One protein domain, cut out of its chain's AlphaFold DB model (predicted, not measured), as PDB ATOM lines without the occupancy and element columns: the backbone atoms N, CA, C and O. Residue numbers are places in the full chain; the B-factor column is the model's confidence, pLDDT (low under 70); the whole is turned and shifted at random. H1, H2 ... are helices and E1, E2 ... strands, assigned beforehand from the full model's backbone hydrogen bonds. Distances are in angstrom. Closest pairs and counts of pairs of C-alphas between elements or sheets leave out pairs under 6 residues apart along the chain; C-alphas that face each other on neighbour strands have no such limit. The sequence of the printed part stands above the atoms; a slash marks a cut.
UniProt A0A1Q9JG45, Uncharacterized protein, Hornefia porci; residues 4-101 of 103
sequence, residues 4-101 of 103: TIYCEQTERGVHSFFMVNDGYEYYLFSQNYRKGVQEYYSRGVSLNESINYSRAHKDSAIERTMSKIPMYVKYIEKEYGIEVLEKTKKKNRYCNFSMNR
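This is residues 4 to 101 of the 103 residues of an uncharacterized protein of Hornefia porci (UniProt A0A1Q9JG45). What does the model look like? A strongly twisted three-stranded sheet has H1 and H5 over one face and its other face bare, while H4 packs on H1 farther from the sheet and H3 packs on H4; at the far end residues 93 to 101, of which 93 to 99 belong to H6, stick out as an arm. What is it made of? The printed part has 98 residues with three named strands followed by six named helices, E1 E2 E3 H1 H2 H3 H4 H5 H6, of mixed class; the sheet's order is E1 - E2 - E3, all antiparallel. How large is it? It is only just compact, close to loose, with a radius of gyration of the C-alphas of 15.1 A, and spans 53 by 27 by 18 A.

Where are the strands? E1 is residues 4 to 10, 19.2 A long, beginning at C-alpha 4 (252.536, 102.761, 86.812); E2 is residues 14 to 21, 22.9 A, and E3 residues 24 to 32, 24.6 A. Where are the helices? H1 is residues 35 to 41, 10.1 A; H2 is 47 to 50, 4.9 A; H3 is 53 to 56, 5.3 A; H4 is 60 to 66, 9.7 A. H5 is residues 69 to 80, 16.3 A, and H6 is 86 to 99, 20.2 A, ending at C-alpha 99 (265.923, 120.594, 110.357).

How are the strands joined? E1 E2 E3 form a meander, each strand the antiparallel neighbour of the one before, through two hairpins. N 6 and O 18 are 3.0 A apart and N 17 and O 29 are 2.8 A apart, both within hydrogen-bond range. What is on the sheet? H1 and H5 on one face make two layers, helices on one face of a sheet: H1 runs along E1 at a height over the sheet of 8.0 A, with C-alphas of Tyr 6 and Tyr 41 closest at 4.9 A. H5, at 8.9 A, is over E3 and only just over E2, with 3 C-alphas on E2; its closest C-alphas to E3 are Leu 28 and Tyr 72, 5.6 A. H2 is on the same face, over none of the strands. Which helices meet? H4 touches H1 at a shallow tilt of 28 degrees, the same way, closest at the C-alphas of Val 37 and Ile 62, 5.6 A, and touches H3 at those of Ala 56 and Ile 62, 5.6 A. In H1, H4, H5 and H6 every O i to N i+4 pair is within hydrogen-bond range; H2 and H3 are too short for such a pair.

What are its extremes? The two C-alphas farthest apart are those of Glu 11 and Arg 101, 55.4 A. Is it continuous? The printed part has no cut, and the eight links are tight. Where is confidence low? Residues 90 to 101 are under 70, against a mean pLDDT of 86.2 for the printed part.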
ATOM      1  N   THR A   4     252.892 103.036  88.204       95.75
ATOM      2  CA  THR A   4     252.536 102.761  86.812       95.75
ATOM      3  C   THR A   4     251.612 103.849  86.298       95.75
ATOM      4  O   THR A   4     250.691 104.268  86.994       95.75
ATOM      5  N   ILE A   5     251.856 104.302  85.076       95.75
ATOM      6  CA  ILE A   5     250.989 105.204  84.331       95.75
ATOM      7  C   ILE A   5     250.302 104.397  83.246       95.75
ATOM      8  O   ILE A   5     250.968 103.696  82.484       95.75
ATOM      9  N   TYR A   6     248.989 104.511  83.147       95.62
ATOM     10  CA  TYR A   6     248.240 103.873  82.077       95.62
ATOM     11  C   TYR A   6     247.144 104.799  81.557       95.62
ATOM     12  O   TYR A   6     246.851 105.838  82.159       95.62
ATOM     13  N   CYS A   7     246.583 104.459  80.399       94.44
ATOM     14  CA  CYS A   7     245.449 105.190  79.854       94.44
ATOM     15  C   CYS A   7     244.329 104.267  79.394       94.44
ATOM     16  O   CYS A   7     244.571 103.173  78.881       94.44
ATOM     17  N   GLU A   8     243.110 104.780  79.499       92.50
ATOM     18  CA  GLU A   8     241.907 104.129  79.002       92.50
ATOM     19  C   GLU A   8     241.216 105.006  77.970       92.50
ATOM     20  O   GLU A   8     241.179 106.237  78.083       92.50
ATOM     21  N   GLN A   9     240.657 104.354  76.953       88.88
ATOM     22  CA  GLN A   9     239.810 105.018  75.981       88.88
ATOM     23  C   GLN A   9     238.407 105.167  76.568       88.88
ATOM     24  O   GLN A   9     237.755 104.179  76.893       88.88
ATOM     25  N   THR A  10     237.914 106.399  76.635       80.88
ATOM     26  CA  THR A  10     236.504 106.680  76.912       80.88
ATOM     27  C   THR A  10     235.698 106.724  75.611       80.88
ATOM     28  O   THR A  10     236.219 107.054  74.540       80.88
ATOM     29  N   GLU A  11     234.394 106.436  75.702       73.81
ATOM     30  CA  GLU A  11     233.454 106.300  74.569       73.81
ATOM     31  C   GLU A  11     233.413 107.508  73.612       73.81
ATOM     32  O   GLU A  11     232.955 107.401  72.478       73.81
ATOM     33  N   ARG A  12     233.928 108.670  74.031       80.00
ATOM     34  CA  ARG A  12     233.895 109.934  73.278       80.00
ATOM     35  C   ARG A  12     235.199 110.280  72.549       80.00
ATOM     36  O   ARG A  12     235.408 111.439  72.202       80.00
ATOM     37  N   GLY A  13     236.094 109.314  72.327       85.31
ATOM     38  CA  GLY A  13     237.366 109.570  71.630       85.31
ATOM     39  C   GLY A  13     238.356 110.384  72.470       85.31
ATOM     40  O   GLY A  13     239.158 111.158  71.942       85.31
ATOM     41  N   VAL A  14     238.293 110.209  73.787       90.44
ATOM     42  CA  VAL A  14     239.182 110.824  74.772       90.44
ATOM     43  C   VAL A  14     239.973 109.707  75.453       90.44
ATOM     44  O   VAL A  14     239.478 108.597  75.621       90.44
ATOM     45  N   HIS A  15     241.227 109.977  75.794       91.25
ATOM     46  CA  HIS A  15     242.004 109.154  76.708       91.25
ATOM     47  C   HIS A  15     242.010 109.805  78.071       91.25
ATOM     48  O   HIS A  15     242.374 110.981  78.177       91.25
ATOM     49  N   SER A  16     241.707 109.018  79.090       94.19
ATOM     50  CA  SER A  16     241.930 109.391  80.480       94.19
ATOM     51  C   SER A  16     243.186 108.688  80.979       94.19
ATOM     52  O   SER A  16     243.388 107.504  80.720       94.19
ATOM     53  N   PHE A  17     244.063 109.452  81.625       95.38
ATOM     54  CA  PHE A  17     245.335 108.986  82.158       95.38
ATOM     55  C   PHE A  17     245.250 108.837  83.663       95.38
ATOM     56  O   PHE A  17     244.794 109.750  84.358       95.38
ATOM     57  N   PHE A  18     245.786 107.726  84.146       95.75
ATOM     58  CA  PHE A  18     245.778 107.367  85.550       95.75
ATOM     59  C   PHE A  18     247.180 106.979  86.005       95.75
ATOM     60  O   PHE A  18     247.990 106.450  85.239       95.75
ATOM     61  N   MET A  19     247.459 107.255  87.273       94.94
ATOM     62  CA  MET A  19     248.624 106.766  87.989       94.94
ATOM     63  C   MET A  19     248.163 105.761  89.031       94.94
ATOM     64  O   MET A  19     247.322 106.082  89.863       94.94
ATOM     65  N   VAL A  20     248.771 104.582  89.035       94.75
ATOM     66  CA  VAL A  20     248.607 103.603  90.106       94.75
ATOM     67  C   VAL A  20     249.840 103.651  90.992       94.75
ATOM     68  O   VAL A  20     250.963 103.473  90.510       94.75
ATOM     69  N   ASN A  21     249.634 103.889  92.284       92.62
ATOM     70  CA  ASN A  21     250.673 103.803  93.298       92.62
ATOM     71  C   ASN A  21     250.156 103.032  94.516       92.62
ATOM     72  O   ASN A  21     249.135 103.398  95.088       92.62
ATOM     73  N   ASP A  22     250.866 101.971  94.905       88.00
ATOM     74  CA  ASP A  22     250.537 101.130  96.066       88.00
ATOM     75  C   ASP A  22     249.072 100.638  96.093       88.00
ATOM     76  O   ASP A  22     248.439 100.564  97.142       88.00
ATOM     77  N   GLY A  23     248.526 100.302  94.918       88.00
ATOM     78  CA  GLY A  23     247.150  99.814  94.757       88.00
ATOM     79  C   GLY A  23     246.079 100.908  94.704       88.00
ATOM     80  O   GLY A  23     244.919 100.594  94.451       88.00
ATOM     81  N   TYR A  24     246.458 102.174  94.885       91.25
ATOM     82  CA  TYR A  24     245.569 103.318  94.722       91.25
ATOM     83  C   TYR A  24     245.705 103.916  93.335       91.25
ATOM     84  O   TYR A  24     246.812 104.078  92.815       91.25
ATOM     85  N   GLU A  25     244.567 104.275  92.761       94.31
ATOM     86  CA  GLU A  25     244.482 104.917  91.464       94.31
ATOM     87  C   GLU A  25     244.204 106.411  91.607       94.31
ATOM     88  O   GLU A  25     243.336 106.836  92.369       94.31
ATOM     89  N   TYR A  26     244.937 107.202  90.833       94.88
ATOM     90  CA  TYR A  26     244.839 108.649  90.802       94.88
ATOM     91  C   TYR A  26     244.644 109.113  89.366       94.88
ATOM     92  O   TYR A  26     245.477 108.851  88.495       94.88
ATOM     93  N   TYR A  27     243.565 109.844  89.119       94.88
ATOM     94  CA  TYR A  27     243.353 110.505  87.840       94.88
ATOM     95  C   TYR A  27     244.375 111.629  87.640       94.88
ATOM     96  O   TYR A  27     244.582 112.457  88.525       94.88
ATOM     97  N   LEU A  28     245.001 111.680  86.464       94.62
ATOM     98  CA  LEU A  28     245.962 112.725  86.115       94.62
ATOM     99  C   LEU A  28     245.317 113.780  85.220       94.62
ATOM    100  O   LEU A  28     245.216 114.946  85.589       94.62
ATOM    101  N   PHE A  29     244.916 113.383  84.014       94.75
ATOM    102  CA  PHE A  29     244.341 114.277  83.015       94.75
ATOM    103  C   PHE A  29     243.648 113.485  81.910       94.75
ATOM    104  O   PHE A  29     243.813 112.273  81.785       94.75
ATOM    105  N   SER A  30     242.922 114.202  81.055       93.50
ATOM    106  CA  SER A  30     242.341 113.653  79.836       93.50
ATOM    107  C   SER A  30     242.827 114.416  78.608       93.50
ATOM    108  O   SER A  30     243.153 115.604  78.680       93.50
ATOM    109  N   GLN A  31     242.904 113.739  77.465       91.62
ATOM    110  CA  GLN A  31     243.269 114.345  76.184       91.62
ATOM    111  C   GLN A  31     242.623 113.613  75.007       91.62
ATOM    112  O   GLN A  31     242.207 112.470  75.141       91.62
ATOM    113  N   ASN A  32     242.569 114.246  73.836       91.56
ATOM    114  CA  ASN A  32     242.010 113.619  72.634       91.56
ATOM    115  C   ASN A  32     242.755 112.329  72.260       91.56
ATOM    116  O   ASN A  32     243.984 112.262  72.373       91.56
ATOM    117  N   TYR A  33     242.003 111.349  71.754       90.56
ATOM    118  CA  TYR A  33     242.523 110.056  71.325       90.56
ATOM    119  C   TYR A  33     243.648 110.206  70.297       90.56
ATOM    120  O   TYR A  33     243.547 110.940  69.306       90.56
ATOM    121  N   ARG A  34     244.736 109.473  70.531       90.44
ATOM    122  CA  ARG A  34     245.875 109.351  69.616       90.44
ATOM    123  C   ARG A  34     246.338 107.902  69.644       90.44
ATOM    124  O   ARG A  34     246.770 107.422  70.686       90.44
ATOM    125  N   LYS A  35     246.304 107.237  68.486       89.62
ATOM    126  CA  LYS A  35     246.621 105.805  68.362       89.62
ATOM    127  C   LYS A  35     247.985 105.436  68.966       89.62
ATOM    128  O   LYS A  35     248.031 104.557  69.812       89.62
ATOM    129  N   GLY A  36     249.056 106.156  68.616       90.38
ATOM    130  CA  GLY A  36     250.400 105.873  69.148       90.38
ATOM    131  C   GLY A  36     250.500 106.048  70.666       90.38
ATOM    132  O   GLY A  36     251.170 105.281  71.348       90.38
ATOM    133  N   VAL A  37     249.751 107.001  71.223       91.25
ATOM    134  CA  VAL A  37     249.671 107.194  72.673       91.25
ATOM    135  C   VAL A  37     248.892 106.054  73.340       91.25
ATOM    136  O   VAL A  37     249.300 105.605  74.407       91.25
ATOM    137  N   GLN A  38     247.814 105.561  72.712       91.25
ATOM    138  CA  GLN A  38     247.048 104.413  73.222       91.25
ATOM    139  C   GLN A  38     247.945 103.185  73.272       91.25
ATOM    140  O   GLN A  38     248.083 102.568  74.317       91.25
ATOM    141  N   GLU A  39     248.587 102.864  72.151       91.56
ATOM    142  CA  GLU A  39     249.452 101.690  72.023       91.56
ATOM    143  C   GLU A  39     250.616 101.718  73.020       91.56
ATOM    144  O   GLU A  39     251.024 100.666  73.512       91.56
ATOM    145  N   TYR A  40     251.119 102.912  73.345       92.19
ATOM    146  CA  TYR A  40     252.194 103.087  74.314       92.19
ATOM    147  C   TYR A  40     251.722 102.907  75.765       92.19
ATOM    148  O   TYR A  40     252.352 102.171  76.518       92.19
ATOM    149  N   TYR A  41     250.624 103.556  76.170       93.31
ATOM    150  CA  TYR A  41     250.210 103.624  77.580       93.31
ATOM    151  C   TYR A  41     249.141 102.602  77.996       93.31
ATOM    152  O   TYR A  41     248.977 102.366  79.192       93.31
ATOM    153  N   SER A  42     248.429 101.953  77.069       91.69
ATOM    154  CA  SER A  42     247.313 101.054  77.414       91.69
ATOM    155  C   SER A  42     247.738  99.797  78.176       91.69
ATOM    156  O   SER A  42     246.913  99.156  78.814       91.69
ATOM    157  N   ARG A  43     249.014  99.406  78.087       90.25
ATOM    158  CA  ARG A  43     249.566  98.240  78.802       90.25
ATOM    159  C   ARG A  43     250.093  98.580  80.195       90.25
ATOM    160  O   ARG A  43     250.566  97.688  80.891       90.25
ATOM    161  N   GLY A  44     250.025  99.851  80.582       92.75
ATOM    162  CA  GLY A  44     250.735 100.363  81.739       92.75
ATOM    163  C   GLY A  44     252.228 100.506  81.454       92.75
ATOM    164  O   GLY A  44     252.884  99.621  80.911       92.75
ATOM    165  N   VAL A  45     252.769 101.655  81.827       94.25
ATOM    166  CA  VAL A  45     254.174 102.012  81.657       94.25
ATOM    167  C   VAL A  45     254.693 102.482  83.001       94.25
ATOM    168  O   VAL A  45     254.006 103.208  83.719       94.25
ATOM    169  N   SER A  46     255.907 102.087  83.376       94.00
ATOM    170  CA  SER A  46     256.482 102.571  84.632       94.00
ATOM    171  C   SER A  46     256.608 104.099  84.612       94.00
ATOM    172  O   SER A  46     256.825 104.707  83.558       94.00
ATOM    173  N   LEU A  47     256.504 104.756  85.770       92.69
ATOM    174  CA  LEU A  47     256.655 106.213  85.836       92.69
ATOM    175  C   LEU A  47     257.993 106.681  85.240       92.69
ATOM    176  O   LEU A  47     258.027 107.675  84.523       92.69
ATOM    177  N   ASN A  48     259.079 105.940  85.481       91.00
ATOM    178  CA  ASN A  48     260.402 106.261  84.939       91.00
ATOM    179  C   ASN A  48     260.443 106.200  83.408       91.00
ATOM    180  O   ASN A  48     261.082 107.041  82.780       91.00
ATOM    181  N   GLU A  49     259.765 105.233  82.792       91.62
ATOM    182  CA  GLU A  49     259.659 105.152  81.332       91.62
ATOM    183  C   GLU A  49     258.730 106.225  80.769       91.62
ATOM    184  O   GLU A  49     259.045 106.833  79.750       91.62
ATOM    185  N   SER A  50     257.654 106.534  81.490       91.19
ATOM    186  CA  SER A  50     256.667 107.561  81.133       91.19
ATOM    187  C   SER A  50     257.233 108.986  81.115       91.19
ATOM    188  O   SER A  50     256.594 109.904  80.609       91.19
ATOM    189  N   ILE A  51     258.429 109.192  81.669       90.62
ATOM    190  CA  ILE A  51     259.158 110.469  81.632       90.62
ATOM    191  C   ILE A  51     260.477 110.365  80.850       90.62
ATOM    192  O   ILE A  51     261.248 111.326  80.799       90.62
ATOM    193  N   ASN A  52     260.755 109.209  80.242       91.31
ATOM    194  CA  ASN A  52     261.959 108.970  79.465       91.31
ATOM    195  C   ASN A  52     261.705 109.232  77.974       91.31
ATOM    196  O   ASN A  52     261.331 108.334  77.220       91.31
ATOM    197  N   TYR A  53     262.007 110.454  77.534       88.75
ATOM    198  CA  TYR A  53     261.825 110.903  76.148       88.75
ATOM    199  C   TYR A  53     262.525 110.028  75.095       88.75
ATOM    200  O   TYR A  53     262.050 109.942  73.967       88.75
ATOM    201  N   SER A  54     263.603 109.309  75.441       88.69
ATOM    202  CA  SER A  54     264.250 108.376  74.498       88.69
ATOM    203  C   SER A  54     263.326 107.236  74.045       88.69
ATOM    204  O   SER A  54     263.505 106.687  72.957       88.69
ATOM    205  N   ARG A  55     262.302 106.908  74.846       87.94
ATOM    206  CA  ARG A  55     261.297 105.880  74.551       87.94
ATOM    207  C   ARG A  55     260.161 106.377  73.660       87.94
ATOM    208  O   ARG A  55     259.350 105.566  73.233       87.94
ATOM    209  N   ALA A  56     260.093 107.674  73.365       85.56
ATOM    210  CA  ALA A  56     259.039 108.228  72.522       85.56
ATOM    211  C   ALA A  56     259.220 107.901  71.030       85.56
ATOM    212  O   ALA A  56     258.327 108.182  70.242       85.56
ATOM    213  N   HIS A  57     260.360 107.329  70.617       83.81
ATOM    214  CA  HIS A  57     260.641 106.945  69.226       83.81
ATOM    215  C   HIS A  57     260.361 108.061  68.192       83.81
ATOM    216  O   HIS A  57     259.948 107.783  67.070       83.81
ATOM    217  N   LYS A  58     260.626 109.327  68.559       82.25
ATOM    218  CA  LYS A  58     260.347 110.542  67.761       82.25
ATOM    219  C   LYS A  58     258.854 110.808  67.492       82.25
ATOM    220  O   LYS A  58     258.521 111.618  66.626       82.25
ATOM    221  N   ASP A  59     257.948 110.168  68.229       89.38
ATOM    222  CA  ASP A  59     256.523 110.488  68.195       89.38
ATOM    223  C   ASP A  59     256.239 111.723  69.065       89.38
ATOM    224  O   ASP A  59     256.167 111.671  70.297       89.38
ATOM    225  N   SER A  60     256.019 112.852  68.392       90.62
ATOM    226  CA  SER A  60     255.703 114.128  69.040       90.62
ATOM    227  C   SER A  60     254.443 114.097  69.924       90.62
ATOM    228  O   SER A  60     254.335 114.889  70.861       90.62
ATOM    229  N   ALA A  61     253.475 113.209  69.663       90.06
ATOM    230  CA  ALA A  61     252.285 113.071  70.500       90.06
ATOM    231  C   ALA A  61     252.613 112.362  71.820       90.06
ATOM    232  O   ALA A  61     252.095 112.755  72.873       90.06
ATOM    233  N   ILE A  62     253.506 111.370  71.779       92.50
ATOM    234  CA  ILE A  62     254.015 110.695  72.978       92.50
ATOM    235  C   ILE A  62     254.859 111.675  73.797       92.50
ATOM    236  O   ILE A  62     254.581 111.847  74.981       92.50
ATOM    237  N   GLU A  63     255.789 112.411  73.180       93.50
ATOM    238  CA  GLU A  63     256.624 113.409  73.876       93.50
ATOM    239  C   GLU A  63     255.788 114.493  74.578       93.50
ATOM    240  O   GLU A  63     256.039 114.840  75.733       93.50
ATOM    241  N   ARG A  64     254.737 114.995  73.914       93.06
ATOM    242  CA  ARG A  64     253.792 115.960  74.507       93.06
ATOM    243  C   ARG A  64     252.977 115.380  75.657       93.06
ATOM    244  O   ARG A  64     252.506 116.134  76.503       93.06
ATOM    245  N   THR A  65     252.752 114.071  75.666       93.31
ATOM    246  CA  THR A  65     252.074 113.391  76.775       93.31
ATOM    247  C   THR A  65     253.051 113.214  77.938       93.31
ATOM    248  O   THR A  65     252.731 113.595  79.063       93.31
ATOM    249  N   MET A  66     254.278 112.755  77.657       94.44
ATOM    250  CA  MET A  66     255.361 112.615  78.637       94.44
ATOM    251  C   MET A  66     255.665 113.932  79.358       94.44
ATOM    252  O   MET A  66     255.897 113.929  80.563       94.44
ATOM    253  N   SER A  67     255.604 115.077  78.668       93.56
ATOM    254  CA  SER A  67     255.860 116.381  79.295       93.56
ATOM    255  C   SER A  67     254.802 116.806  80.317       93.56
ATOM    256  O   SER A  67     255.112 117.561  81.240       93.56
ATOM    257  N   LYS A  68     253.569 116.295  80.204       93.38
ATOM    258  CA  LYS A  68     252.482 116.562  81.157       93.38
ATOM    259  C   LYS A  68     252.606 115.719  82.420       93.38
ATOM    260  O   LYS A  68     252.293 116.208  83.503       93.38
ATOM    261  N   ILE A  69     253.067 114.474  82.299       93.94
ATOM    262  CA  ILE A  69     253.066 113.494  83.397       93.94
ATOM    263  C   ILE A  69     253.758 114.033  84.663       93.94
ATOM    264  O   ILE A  69     253.108 114.047  85.707       93.94
ATOM    265  N   PRO A  70     254.995 114.576  84.621       93.12
ATOM    266  CA  PRO A  70     255.650 115.108  85.815       93.12
ATOM    267  C   PRO A  70     254.861 116.219  86.515       93.12
ATOM    268  O   PRO A  70     254.911 116.335  87.738       93.12
ATOM    269  N   MET A  71     254.151 117.052  85.748       93.88
ATOM    270  CA  MET A  71     253.359 118.156  86.288       93.88
ATOM    271  C   MET A  71     252.164 117.632  87.088       93.88
ATOM    272  O   MET A  71     251.963 118.063  88.222       93.88
ATOM    273  N   TYR A  72     251.406 116.691  86.519       94.75
ATOM    274  CA  TYR A  72     250.224 116.127  87.174       94.75
ATOM    275  C   TYR A  72     250.586 115.185  88.320       94.75
ATOM    276  O   TYR A  72     249.955 115.243  89.368       94.75
ATOM    277  N   VAL A  73     251.657 114.395  88.194       93.25
ATOM    278  CA  VAL A  73     252.145 113.574  89.314       93.25
ATOM    279  C   VAL A  73     252.506 114.462  90.503       93.25
ATOM    280  O   VAL A  73     252.070 114.194  91.614       93.25
ATOM    281  N   LYS A  74     253.207 115.580  90.276       92.06
ATOM    282  CA  LYS A  74     253.520 116.544  91.342       92.06
ATOM    283  C   LYS A  74     252.267 117.148  91.989       92.06
ATOM    284  O   LYS A  74     252.292 117.486  93.172       92.06
ATOM    285  N   TYR A  75     251.197 117.338  91.219       92.69
ATOM    286  CA  TYR A  75     249.918 117.796  91.756       92.69
ATOM    287  C   TYR A  75     249.330 116.749  92.717       92.69
ATOM    288  O   TYR A  75     249.046 117.093  93.862       92.69
ATOM    289  N   ILE A  76     249.291 115.476  92.309       92.44
ATOM    290  CA  ILE A  76     248.834 114.360  93.152       92.44
ATOM    291  C   ILE A  76     249.709 114.186  94.401       92.44
ATOM    292  O   ILE A  76     249.180 114.022  95.496       92.44
ATOM    293  N   GLU A  77     251.036 114.285  94.279       90.12
ATOM    294  CA  GLU A  77     251.946 114.250  95.436       90.12
ATOM    295  C   GLU A  77     251.581 115.311  96.481       90.12
ATOM    296  O   GLU A  77     251.577 115.040  97.679       90.12
ATOM    297  N   LYS A  78     251.245 116.526  96.029       89.12
ATOM    298  CA  LYS A  78     250.859 117.627  96.917       89.12
ATOM    299  C   LYS A  78     249.465 117.432  97.517       89.12
ATOM    300  O   LYS A  78     249.267 117.783  98.674       89.12
ATOM    301  N   GLU A  79     248.514 116.946  96.730       91.31
ATOM    302  CA  GLU A  79     247.115 116.796  97.137       91.31
ATOM    303  C   GLU A  79     246.915 115.631  98.113       91.31
ATOM    304  O   GLU A  79     246.216 115.783  99.110       91.31
ATOM    305  N   TYR A  80     247.585 114.501  97.872       89.12
ATOM    306  CA  TYR A  80     247.432 113.273  98.659       89.12
ATOM    307  C   TYR A  80     248.600 113.005  99.618       89.12
ATOM    308  O   TYR A  80     248.566 112.031 100.366       89.12
ATOM    309  N   GLY A  81     249.641 113.847  99.612       84.94
ATOM    310  CA  GLY A  81     250.789 113.722 100.516       84.94
ATOM    311  C   GLY A  81     251.686 112.513 100.232       84.94
ATOM    312  O   GLY A  81     252.366 112.034 101.136       84.94
ATOM    313  N   ILE A  82     251.683 112.005  98.997       87.00
ATOM    314  CA  ILE A  82     252.501 110.860  98.580       87.00
ATOM    315  C   ILE A  82     253.819 111.314  97.939       87.00
ATOM    316  O   ILE A  82     253.903 112.394  97.358       87.00
ATOM    317  N   GLU A  83     254.855 110.477  98.013       85.19
ATOM    318  CA  GLU A  83     256.167 110.746  97.411       85.19
ATOM    319  C   GLU A  83     256.503 109.714  96.335       85.19
ATOM    320  O   GLU A  83     256.925 108.589  96.616       85.19
ATOM    321  N   VAL A  84     256.369 110.116  95.079       83.31
ATOM    322  CA  VAL A  84     256.452 109.220  93.928       83.31
ATOM    323  C   VAL A  84     257.693 109.541  93.091       83.31
ATOM    324  O   VAL A  84     258.513 108.659  92.820       83.31
ATOM    325  N   LEU A  85     257.890 110.813  92.737       81.75
ATOM    326  CA  LEU A  85     259.029 111.296  91.964       81.75
ATOM    327  C   LEU A  85     260.301 111.332  92.821       81.75
ATOM    328  O   LEU A  85     260.332 111.892  93.917       81.75
ATOM    329  N   GLU A  86     261.416 110.861  92.260       76.56
ATOM    330  CA  GLU A  86     262.727 110.915  92.932       76.56
ATOM    331  C   GLU A  86     263.155 112.345  93.286       76.56
ATOM    332  O   GLU A  86     263.801 112.582  94.308       76.56
ATOM    333  N   LYS A  87     262.750 113.334  92.480       73.88
ATOM    334  CA  LYS A  87     262.990 114.751  92.779       73.88
ATOM    335  C   LYS A  87     262.278 115.194  94.063       73.88
ATOM    336  O   LYS A  87     262.858 115.963  94.831       73.88
ATOM    337  N   THR A  88     261.062 114.707  94.296       70.12
ATOM    338  CA  THR A  88     260.264 115.003  95.492       70.12
ATOM    339  C   THR A  88     260.878 114.327  96.714       70.12
ATOM    340  O   THR A  88     261.198 115.016  97.685       70.12
ATOM    341  N   LYS A  89     261.225 113.038  96.603       74.88
ATOM    342  CA  LYS A  89     261.950 112.292  97.649       74.88
ATOM    343  C   LYS A  89     263.268 112.969  98.032       74.88
ATOM    344  O   LYS A  89     263.569 113.164  99.208       74.88
ATOM    345  N   LYS A  90     264.071 113.377  97.040       69.56
ATOM    346  CA  LYS A  90     265.357 114.055  97.264       69.56
ATOM    347  C   LYS A  90     265.168 115.405  97.964       69.56
ATOM    348  O   LYS A  90     265.903 115.690  98.904       69.56
ATOM    349  N   LYS A  91     264.182 116.214  97.553       68.88
ATOM    350  CA  LYS A  91     263.869 117.495  98.208       68.88
ATOM    351  C   LYS A  91     263.488 117.299  99.679       68.88
ATOM    352  O   LYS A  91     264.044 117.993 100.528       68.88
ATOM    353  N   ASN A  92     262.611 116.342  99.983       63.91
ATOM    354  CA  ASN A  92     262.185 116.084 101.360       63.91
ATOM    355  C   ASN A  92     263.336 115.565 102.228       63.91
ATOM    356  O   ASN A  92     263.494 116.018 103.360       63.91
ATOM    357  N   ARG A  93     264.232 114.729 101.683       66.00
ATOM    358  CA  ARG A  93     265.466 114.337 102.386       66.00
ATOM    359  C   ARG A  93     266.334 115.538 102.768       66.00
ATOM    360  O   ARG A  93     266.791 115.590 103.904       66.00
ATOM    361  N   TYR A  94     266.545 116.509 101.873       62.69
ATOM    362  CA  TYR A  94     267.322 117.710 102.218       62.69
ATOM    363  C   TYR A  94     266.632 118.572 103.273       62.69
ATOM    364  O   TYR A  94     267.301 118.968 104.223       62.69
ATOM    365  N   CYS A  95     265.321 118.816 103.152       59.03
ATOM    366  CA  CYS A  95     264.570 119.571 104.160       59.03
ATOM    367  C   CYS A  95     264.650 118.909 105.547       59.03
ATOM    368  O   CYS A  95     264.916 119.596 106.533       59.03
ATOM    369  N   ASN A  96     264.524 117.579 105.616       56.22
ATOM    370  CA  ASN A  96     264.659 116.822 106.863       56.22
ATOM    371  C   ASN A  96     266.083 116.899 107.447       56.22
ATOM    372  O   ASN A  96     266.250 117.056 108.653       56.22
ATOM    373  N   PHE A  97     267.124 116.858 106.606       57.56
ATOM    374  CA  PHE A  97     268.513 117.006 107.061       57.56
ATOM    375  C   PHE A  97     268.850 118.419 107.555       57.56
ATOM    376  O   PHE A  97     269.670 118.560 108.462       57.56
ATOM    377  N   SER A  98     268.246 119.462 106.981       54.81
ATOM    378  CA  SER A  98     268.440 120.843 107.442       54.81
ATOM    379  C   SER A  98     267.728 121.144 108.764       54.81
ATOM    380  O   SER A  98     268.194 122.005 109.502       54.81
ATOM    381  N   MET A  99     266.651 120.423 109.092       49.72
ATOM    382  CA  MET A  99     265.923 120.594 110.357       49.72
ATOM    383  C   MET A  99     266.663 119.969 111.556       49.72
ATOM    384  O   MET A  99     266.533 120.446 112.676       49.72
ATOM    385  N   ASN A 100     267.490 118.944 111.320       50.16
ATOM    386  CA  ASN A 100     268.231 118.217 112.362       50.16
ATOM    387  C   ASN A 100     269.628 118.792 112.662       50.16
ATOM    388  O   ASN A 100     270.472 118.097 113.223       50.16
ATOM    389  N   ARG A 101     269.911 120.041 112.267       41.00
ATOM    390  CA  ARG A 101     271.222 120.683 112.482       41.00
ATOM    391  C   ARG A 101     271.184 121.879 113.444       41.00
ATOM    392  O   ARG A 101     272.116 122.675 113.457       41.00
TER     393      ARG A 101